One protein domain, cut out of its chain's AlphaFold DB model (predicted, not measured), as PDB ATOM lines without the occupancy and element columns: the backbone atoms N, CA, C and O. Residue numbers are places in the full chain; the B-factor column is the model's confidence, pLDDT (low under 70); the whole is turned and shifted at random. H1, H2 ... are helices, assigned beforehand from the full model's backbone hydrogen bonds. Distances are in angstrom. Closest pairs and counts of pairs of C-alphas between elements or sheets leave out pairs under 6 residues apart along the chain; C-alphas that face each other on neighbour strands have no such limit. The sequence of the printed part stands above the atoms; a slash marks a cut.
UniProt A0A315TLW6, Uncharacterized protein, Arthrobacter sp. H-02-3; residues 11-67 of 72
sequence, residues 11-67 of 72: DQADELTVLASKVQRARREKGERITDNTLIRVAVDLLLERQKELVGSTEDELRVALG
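This is residues 11 to 67 of the 72 residues of an uncharacterized protein of Arthrobacter sp. H-02-3 (UniProt A0A315TLW6). The longest helix, H1, and a second helix, H2, meet as a loose T: the first turn of H2 is set on the middle stretch of H1, and the rest of H2 runs away from it. The small helix H3 lies beyond the far end of H2, near one end of the long axis and touching neither helix, while the link that folds back from H1 to H2 makes the other end, where residues 26 to 31 stick out. The printed part has 57 residues with three named helices in the order H1, H2, H3 and no named strand, and its class is all helix. The whole is loose, with a radius of gyration of the C-alphas of 14.1 A, and elongated, spanning 41 by 24 by 16 A.

H1 is residues 11 to 26, 22.2 A from first to last C-alpha, and begins at C-alpha 11 at (-16.298, -32.804, 27.819). H2 is residues 36 to 49, 19.9 A long in the same measure, and begins at C-alpha 36 at (-8.410, -30.001, 17.833). H3 is residues 59 to 65, seven residues, and ends at C-alpha 65 at (-7.451, -16.453, 38.281). A short helical run, residues 51 to 53, lies between H2 and H3.

H1 touches H2, with 5 pairs of C-alphas within 8 A. The closest C-alphas of the two are those of Leu 16 and Asp 36, 5.6 A apart. H1 touches H2 with residues 16 to 20 alone, and H2 touches H1 with residues 36 to 39 alone. Their lines are about perpendicular, at 79 degrees, and their centres are 13.8 A apart. Farther along H2, residues 41 to 46 stand free. H3 is apart from H1, and it is also apart from H2, which it follows in the chain. In H1, H2 and H3 every backbone O i to N i+4 pair is within hydrogen-bond range.

The two C-alphas farthest apart are those of Glu 29 and Ser 57, at 42.6 A, while the first and last printed C-alphas, Asp 11 and Gly 67, are 19.1 A apart. Without the stretches that stand free, residues 26 to 31 and 41 to 46, the body has 45 residues and spans 36 by 22 by 15 A. The links from H1 to H2 and from H2 to H3 are both short, with 9 residues each. The printed part has no cut from residue 11 to 67. The mean pLDDT of the printed part is 95.6, and no printed residue is under 70.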
ATOM      1  N   ASP A  11     -15.561 -33.975  28.301       96.19
ATOM      2  CA  ASP A  11     -16.298 -32.804  27.819       96.19
ATOM      3  C   ASP A  11     -15.405 -31.850  27.011       96.19
ATOM      4  O   ASP A  11     -15.813 -31.371  25.958       96.19
ATOM      5  N   GLN A  12     -14.155 -31.629  27.435       95.94
ATOM      6  CA  GLN A  12     -13.210 -30.800  26.678       95.94
ATOM      7  C   GLN A  12     -12.893 -31.398  25.306       95.94
ATOM      8  O   GLN A  12     -12.798 -30.657  24.328       95.94
ATOM      9  N   ALA A  13     -12.703 -32.717  25.222       96.62
ATOM     10  CA  ALA A  13     -12.411 -33.387  23.956       96.62
ATOM     11  C   ALA A  13     -13.596 -33.282  22.976       96.62
ATOM     12  O   ALA A  13     -13.406 -32.950  21.798       96.62
ATOM     13  N   ASP A  14     -14.814 -33.486  23.478       97.44
ATOM     14  CA  ASP A  14     -16.041 -33.378  22.689       97.44
ATOM     15  C   ASP A  14     -16.280 -31.934  22.219       97.44
ATOM     16  O   ASP A  14     -16.505 -31.677  21.029       97.44
ATOM     17  N   GLU A  15     -16.159 -30.961  23.125       97.12
ATOM     18  CA  GLU A  15     -16.342 -29.543  22.811       97.12
ATOM     19  C   GLU A  15     -15.289 -29.019  21.830       97.12
ATOM     20  O   GLU A  15     -15.629 -28.254  20.921       97.12
ATOM     21  N   LEU A  16     -14.028 -29.455  21.947       97.25
ATOM     22  CA  LEU A  16     -12.973 -29.103  20.993       97.25
ATOM     23  C   LEU A  16     -13.308 -29.593  19.583       97.25
ATOM     24  O   LEU A  16     -13.187 -28.817  18.632       97.25
ATOM     25  N   THR A  17     -13.799 -30.828  19.451       97.06
ATOM     26  CA  THR A  17     -14.197 -31.407  18.158       97.06
ATOM     27  C   THR A  17     -15.329 -30.599  17.510       97.06
ATOM     28  O   THR A  17     -15.294 -30.271  16.311       97.06
ATOM     29  N   VAL A  18     -16.341 -30.236  18.306       98.19
ATOM     30  CA  VAL A  18     -17.474 -29.410  17.860       98.19
ATOM     31  C   VAL A  18     -16.995 -28.017  17.452       98.19
ATOM     32  O   VAL A  18     -17.357 -27.524  16.375       98.19
ATOM     33  N   LEU A  19     -16.147 -27.388  18.268       98.00
ATOM     34  CA  LEU A  19     -15.616 -26.055  18.006       98.00
ATOM     35  C   LEU A  19     -14.755 -26.037  16.741       98.00
ATOM     36  O   LEU A  19     -14.956 -25.173  15.887       98.00
ATOM     37  N   ALA A  20     -13.863 -27.011  16.560       97.25
ATOM     38  CA  ALA A  20     -13.027 -27.124  15.368       97.25
ATOM     39  C   ALA A  20     -13.885 -27.215  14.100       97.25
ATOM     40  O   ALA A  20     -13.645 -26.494  13.127       97.25
ATOM     41  N   SER A  21     -14.945 -28.027  14.134       96.19
ATOM     42  CA  SER A  21     -15.903 -28.154  13.032       96.19
ATOM     43  C   SER A  21     -16.663 -26.853  12.761       96.19
ATOM     44  O   SER A  21     -16.828 -26.463  11.601       96.19
ATOM     45  N   LYS A  22     -17.108 -26.153  13.810       96.75
ATOM     46  CA  LYS A  22     -17.802 -24.863  13.695       96.75
ATOM     47  C   LYS A  22     -16.897 -23.803  13.069       96.75
ATOM     48  O   LYS A  22     -17.300 -23.154  12.105       96.75
ATOM     49  N   VAL A  23     -15.666 -23.669  13.564       95.81
ATOM     50  CA  VAL A  23     -14.691 -22.707  13.036       95.81
ATOM     51  C   VAL A  23     -14.318 -23.065  11.599       95.81
ATOM     52  O   VAL A  23     -14.291 -22.183  10.750       95.81
ATOM     53  N   GLN A  24     -14.104 -24.347  11.282       95.31
ATOM     54  CA  GLN A  24     -13.835 -24.809   9.915       95.31
ATOM     55  C   GLN A  24     -14.949 -24.424   8.931       95.31
ATOM     56  O   GLN A  24     -14.643 -24.022   7.810       95.31
ATOM     57  N   ARG A  25     -16.220 -24.541   9.332       94.38
ATOM     58  CA  ARG A  25     -17.381 -24.204   8.489       94.38
ATOM     59  C   ARG A  25     -17.611 -22.702   8.350       94.38
ATOM     60  O   ARG A  25     -18.109 -22.268   7.320       94.38
ATOM     61  N   ALA A  26     -17.261 -21.918   9.366       94.00
ATOM     62  CA  ALA A  26     -17.458 -20.471   9.364       94.00
ATOM     63  C   ALA A  26     -16.465 -19.708   8.466       94.00
ATOM     64  O   ALA A  26     -16.639 -18.509   8.239       94.00
ATOM     65  N   ARG A  27     -15.410 -20.362   7.964       89.94
ATOM     66  CA  ARG A  27     -14.376 -19.677   7.179       89.94
ATOM     67  C   ARG A  27     -14.854 -19.378   5.768       89.94
ATOM     68  O   ARG A  27     -15.462 -20.219   5.116       89.94
ATOM     69  N   ARG A  28     -14.509 -18.183   5.290       83.81
ATOM     70  CA  ARG A  28     -14.842 -17.715   3.938       83.81
ATOM     71  C   ARG A  28     -13.900 -18.273   2.873       83.81
ATOM     72  O   ARG A  28     -14.317 -18.478   1.740       83.81
ATOM     73  N   GLU A  29     -12.655 -18.549   3.247       86.81
ATOM     74  CA  GLU A  29     -11.607 -19.008   2.337       86.81
ATOM     75  C   GLU A  29     -11.130 -20.415   2.698       86.81
ATOM     76  O   GLU A  29     -11.099 -20.814   3.867       86.81
ATOM     77  N   LYS A  30     -10.752 -21.176   1.667       79.94
ATOM     78  CA  LYS A  30     -10.123 -22.487   1.839       79.94
ATOM     79  C   LYS A  30      -8.646 -22.283   2.186       79.94
ATOM     80  O   LYS A  30      -7.948 -21.548   1.501       79.94
ATOM     81  N   GLY A  31      -8.182 -22.962   3.231       87.12
ATOM     82  CA  GLY A  31      -6.806 -22.903   3.726       87.12
ATOM     83  C   GLY A  31      -6.485 -24.108   4.611       87.12
ATOM     84  O   GLY A  31      -7.105 -25.164   4.460       87.12
ATOM     85  N   GLU A  32      -5.546 -23.955   5.550       89.88
ATOM     86  CA  GLU A  32      -5.173 -25.023   6.490       89.88
ATOM     87  C   GLU A  32      -6.396 -25.548   7.263       89.88
ATOM     88  O   GLU A  32      -7.202 -24.785   7.821       89.88
ATOM     89  N   ARG A  33      -6.529 -26.879   7.314       92.19
ATOM     90  CA  ARG A  33      -7.572 -27.560   8.086       92.19
ATOM     91  C   ARG A  33      -7.417 -27.232   9.572       92.19
ATOM     92  O   ARG A  33      -6.369 -27.491  10.150       92.19
ATOM     93  N   ILE A  34      -8.485 -26.737  10.203       95.12
ATOM     94  CA  ILE A  34      -8.541 -26.597  11.663       95.12
ATOM     95  C   ILE A  34      -8.964 -27.936  12.242       95.12
ATOM     96  O   ILE A  34      -9.893 -28.592  11.772       95.12
ATOM     97  N   THR A  35      -8.230 -28.320  13.269       95.75
ATOM     98  CA  THR A  35      -8.371 -29.549  14.042       95.75
ATOM     99  C   THR A  35      -8.276 -29.194  15.516       95.75
ATOM    100  O   THR A  35      -7.856 -28.085  15.860       95.75
ATOM    101  N   ASP A  36      -8.562 -30.153  16.385       96.75
ATOM    102  CA  ASP A  36      -8.410 -30.001  17.833       96.75
ATOM    103  C   ASP A  36      -6.984 -29.574  18.188       96.75
ATOM    104  O   ASP A  36      -6.788 -28.616  18.925       96.75
ATOM    105  N   ASN A  37      -5.973 -30.168  17.544       95.38
ATOM    106  CA  ASN A  37      -4.571 -29.769  17.712       95.38
ATOM    107  C   ASN A  37      -4.303 -28.311  17.312       95.38
ATOM    108  O   ASN A  37      -3.366 -27.695  17.807       95.38
ATOM    109  N   THR A  38      -5.080 -27.743  16.391       96.12
ATOM    110  CA  THR A  38      -4.959 -26.320  16.047       96.12
ATOM    111  C   THR A  38      -5.508 -25.449  17.165       96.12
ATOM    112  O   THR A  38      -4.844 -24.499  17.564       96.12
ATOM    113  N   LEU A  39      -6.661 -25.812  17.726       97.00
ATOM    114  CA  LEU A  39      -7.257 -25.088  18.846       97.00
ATOM    115  C   LEU A  39      -6.446 -25.241  20.138       97.00
ATOM    116  O   LEU A  39      -6.271 -24.260  20.848       97.00
ATOM    117  N   ILE A  40      -5.888 -26.424  20.407       96.56
ATOM    118  CA  ILE A  40      -5.005 -26.663  21.557       96.56
ATOM    119  C   ILE A  40      -3.754 -25.789  21.460       96.56
ATOM    120  O   ILE A  40      -3.374 -25.180  22.452       96.56
ATOM    121  N   ARG A  41      -3.132 -25.676  20.277       96.25
ATOM    122  CA  ARG A  41      -1.986 -24.770  20.081       96.25
ATOM    123  C   ARG A  41      -2.358 -23.319  20.394       96.25
ATOM    124  O   ARG A  41      -1.681 -22.698  21.197       96.25
ATOM    125  N   VAL A  42      -3.474 -22.832  19.847       97.50
ATOM    126  CA  VAL A  42      -3.972 -21.470  20.121       97.50
ATOM    127  C   VAL A  42      -4.275 -21.264  21.609       97.50
ATOM    128  O   VAL A  42      -3.936 -20.227  22.166       97.50
ATOM    129  N   ALA A  43      -4.890 -22.245  22.274       96.69
ATOM    130  CA  ALA A  43      -5.185 -22.171  23.702       96.69
ATOM    131  C   ALA A  43      -3.909 -22.135  24.559       96.69
ATOM    132  O   ALA A  43      -3.862 -21.412  25.552       96.69
ATOM    133  N   VAL A  44      -2.871 -22.885  24.172       96.81
ATOM    134  CA  VAL A  44      -1.555 -22.841  24.824       96.81
ATOM    135  C   VAL A  44      -0.908 -21.471  24.641       96.81
ATOM    136  O   VAL A  44      -0.438 -20.909  25.625       96.81
ATOM    137  N   ASP A  45      -0.923 -20.911  23.430       98.44
ATOM    138  CA  ASP A  45      -0.367 -19.578  23.175       98.44
ATOM    139  C   ASP A  45      -1.089 -18.511  24.018       98.44
ATOM    140  O   ASP A  45      -0.440 -17.743  24.726       98.44
ATOM    141  N   LEU A  46      -2.428 -18.546  24.064       98.12
ATOM    142  CA  LEU A  46      -3.233 -17.654  24.909       98.12
ATOM    143  C   LEU A  46      -2.896 -17.792  26.404       98.12
ATOM    144  O   LEU A  46      -2.826 -16.795  27.126       98.12
ATOM    145  N   LEU A  47      -2.695 -19.021  26.889       97.56
ATOM    146  CA  LEU A  47      -2.317 -19.272  28.281       97.56
ATOM    147  C   LEU A  47      -0.941 -18.672  28.602       97.56
ATOM    148  O   LEU A  47      -0.763 -18.085  29.669       97.56
ATOM    149  N   LEU A  48       0.020 -18.800  27.684       97.94
ATOM    150  CA  LEU A  48       1.367 -18.252  27.840       97.94
ATOM    151  C   LEU A  48       1.375 -16.718  27.783       97.94
ATOM    152  O   LEU A  48       2.089 -16.084  28.559       97.94
ATOM    153  N   GLU A  49       0.546 -16.106  26.935       98.31
ATOM    154  CA  GLU A  49       0.362 -14.648  26.911       98.31
ATOM    155  C   GLU A  49      -0.162 -14.117  28.253       98.31
ATOM    156  O   GLU A  49       0.302 -13.085  28.748       98.31
ATOM    157  N   ARG A  50      -1.076 -14.861  28.887       97.75
ATOM    158  CA  ARG A  50      -1.696 -14.516  30.176       97.75
ATOM    159  C   ARG A  50      -0.968 -15.096  31.389       97.75
ATOM    160  O   ARG A  50      -1.497 -15.067  32.497       97.75
ATOM    161  N   GLN A  51       0.272 -15.570  31.239       97.69
ATOM    162  CA  GLN A  51       0.997 -16.264  32.313       97.69
ATOM    163  C   GLN A  51       1.132 -15.460  33.619       97.69
ATOM    164  O   GLN A  51       1.233 -16.042  34.693       97.69
ATOM    165  N   LYS A  52       1.136 -14.122  33.547       97.69
ATOM    166  CA  LYS A  52       1.244 -13.244  34.727       97.69
ATOM    167  C   LYS A  52      -0.021 -13.237  35.587       97.69
ATOM    168  O   LYS A  52       0.042 -12.829  36.739       97.69
ATOM    169  N   GLU A  53      -1.148 -13.654  35.018       97.69
ATOM    170  CA  GLU A  53      -2.432 -13.766  35.708       97.69
ATOM    171  C   GLU A  53      -2.565 -15.107  36.443       97.69
ATOM    172  O   GLU A  53      -3.440 -15.250  37.288       97.69
ATOM    173  N   LEU A  54      -1.698 -16.088  36.157       96.94
ATOM    174  CA  LEU A  54      -1.729 -17.409  36.781       96.94
ATOM    175  C   LEU A  54      -1.233 -17.338  38.227       96.94
ATOM    176  O   LEU A  54      -0.038 -17.434  38.503       96.94
ATOM    177  N   VAL A  55      -2.179 -17.191  39.151       96.06
ATOM    178  CA  VAL A  55      -1.944 -17.192  40.597       96.06
ATOM    179  C   VAL A  55      -2.734 -18.337  41.219       96.06
ATOM    180  O   VAL A  55      -3.928 -18.472  40.973       96.06
ATOM    181  N   GLY A  56      -2.067 -19.164  42.024       96.69
ATOM    182  CA  GLY A  56      -2.682 -20.320  42.673       96.69
ATOM    183  C   GLY A  56      -1.793 -21.559  42.652       96.69
ATOM    184  O   GLY A  56      -0.686 -21.553  42.113       96.69
ATOM    185  N   SER A  57      -2.296 -22.621  43.262       96.88
ATOM    186  CA  SER A  57      -1.633 -23.907  43.480       96.88
ATOM    187  C   SER A  57      -2.457 -25.108  43.001       96.88
ATOM    188  O   SER A  57      -1.920 -26.210  42.883       96.88
ATOM    189  N   THR A  58      -3.740 -24.905  42.689       96.94
ATOM    190  CA  THR A  58      -4.651 -25.929  42.157       96.94
ATOM    191  C   THR A  58      -5.186 -25.540  40.782       96.94
ATOM    192  O   THR A  58      -5.169 -24.367  40.410       96.94
ATOM    193  N   GLU A  59      -5.687 -26.513  40.012       95.50
ATOM    194  CA  GLU A  59      -6.321 -26.223  38.720       95.50
ATOM    195  C   GLU A  59      -7.485 -25.233  38.876       95.50
ATOM    196  O   GLU A  59      -7.577 -24.280  38.108       95.50
ATOM    197  N   ASP A  60      -8.321 -25.401  39.901       97.31
ATOM    198  CA  ASP A  60      -9.444 -24.502  40.166       97.31
ATOM    199  C   ASP A  60      -9.005 -23.078  40.491       97.31
ATOM    200  O   ASP A  60      -9.590 -22.128  39.969       97.31
ATOM    201  N   GLU A  61      -7.952 -22.906  41.291       97.44
ATOM    202  CA  GLU A  61      -7.396 -21.581  41.577       97.44
ATOM    203  C   GLU A  61      -6.868 -20.915  40.300       97.44
ATOM    204  O   GLU A  61      -7.179 -19.752  40.042       97.44
ATOM    205  N   LEU A  62      -6.158 -21.663  39.446       97.56
ATOM    206  CA  LEU A  62      -5.674 -21.153  38.159       97.56
ATOM    207  C   LEU A  62      -6.827 -20.796  37.210       97.56
ATOM    208  O   LEU A  62      -6.765 -19.788  36.504       97.56
ATOM    209  N   ARG A  63      -7.902 -21.595  37.197       96.00
ATOM    210  CA  ARG A  63      -9.117 -21.315  36.419       96.00
ATOM    211  C   ARG A  63      -9.780 -20.025  36.891       96.00
ATOM    212  O   ARG A  63     -10.052 -19.159  36.061       96.00
ATOM    213  N   VAL A  64      -9.976 -19.871  38.199       97.38
ATOM    214  CA  VAL A  64     -10.556 -18.661  38.798       97.38
ATOM    215  C   VAL A  64      -9.698 -17.435  38.497       97.38
ATOM    216  O   VAL A  64     -10.245 -16.404  38.108       97.38
ATOM    217  N   ALA A  65      -8.370 -17.547  38.590       97.25
ATOM    218  CA  ALA A  65      -7.451 -16.453  38.281       97.25
ATOM    219  C   ALA A  65      -7.576 -15.958  36.826       97.25
ATOM    220  O   ALA A  65      -7.449 -14.766  36.558       97.25
ATOM    221  N   LEU A  66      -7.914 -16.852  35.888       96.62
ATOM    222  CA  LEU A  66      -8.182 -16.513  34.486       96.62
ATOM    223  C   LEU A  66      -9.628 -16.065  34.205       96.62
ATOM    224  O   LEU A  66      -9.947 -15.759  33.048       96.62
ATOM    225  N   GLY A  67     -10.494 -16.020  35.224       96.44
ATOM    226  CA  GLY A  67     -11.917 -15.689  35.109       96.44
ATOM    227  C   GLY A  67     -12.803 -16.850  34.638       96.44
ATOM    228  O   GLY A  67     -13.906 -16.621  34.145       96.44
TER     229      GLY A  67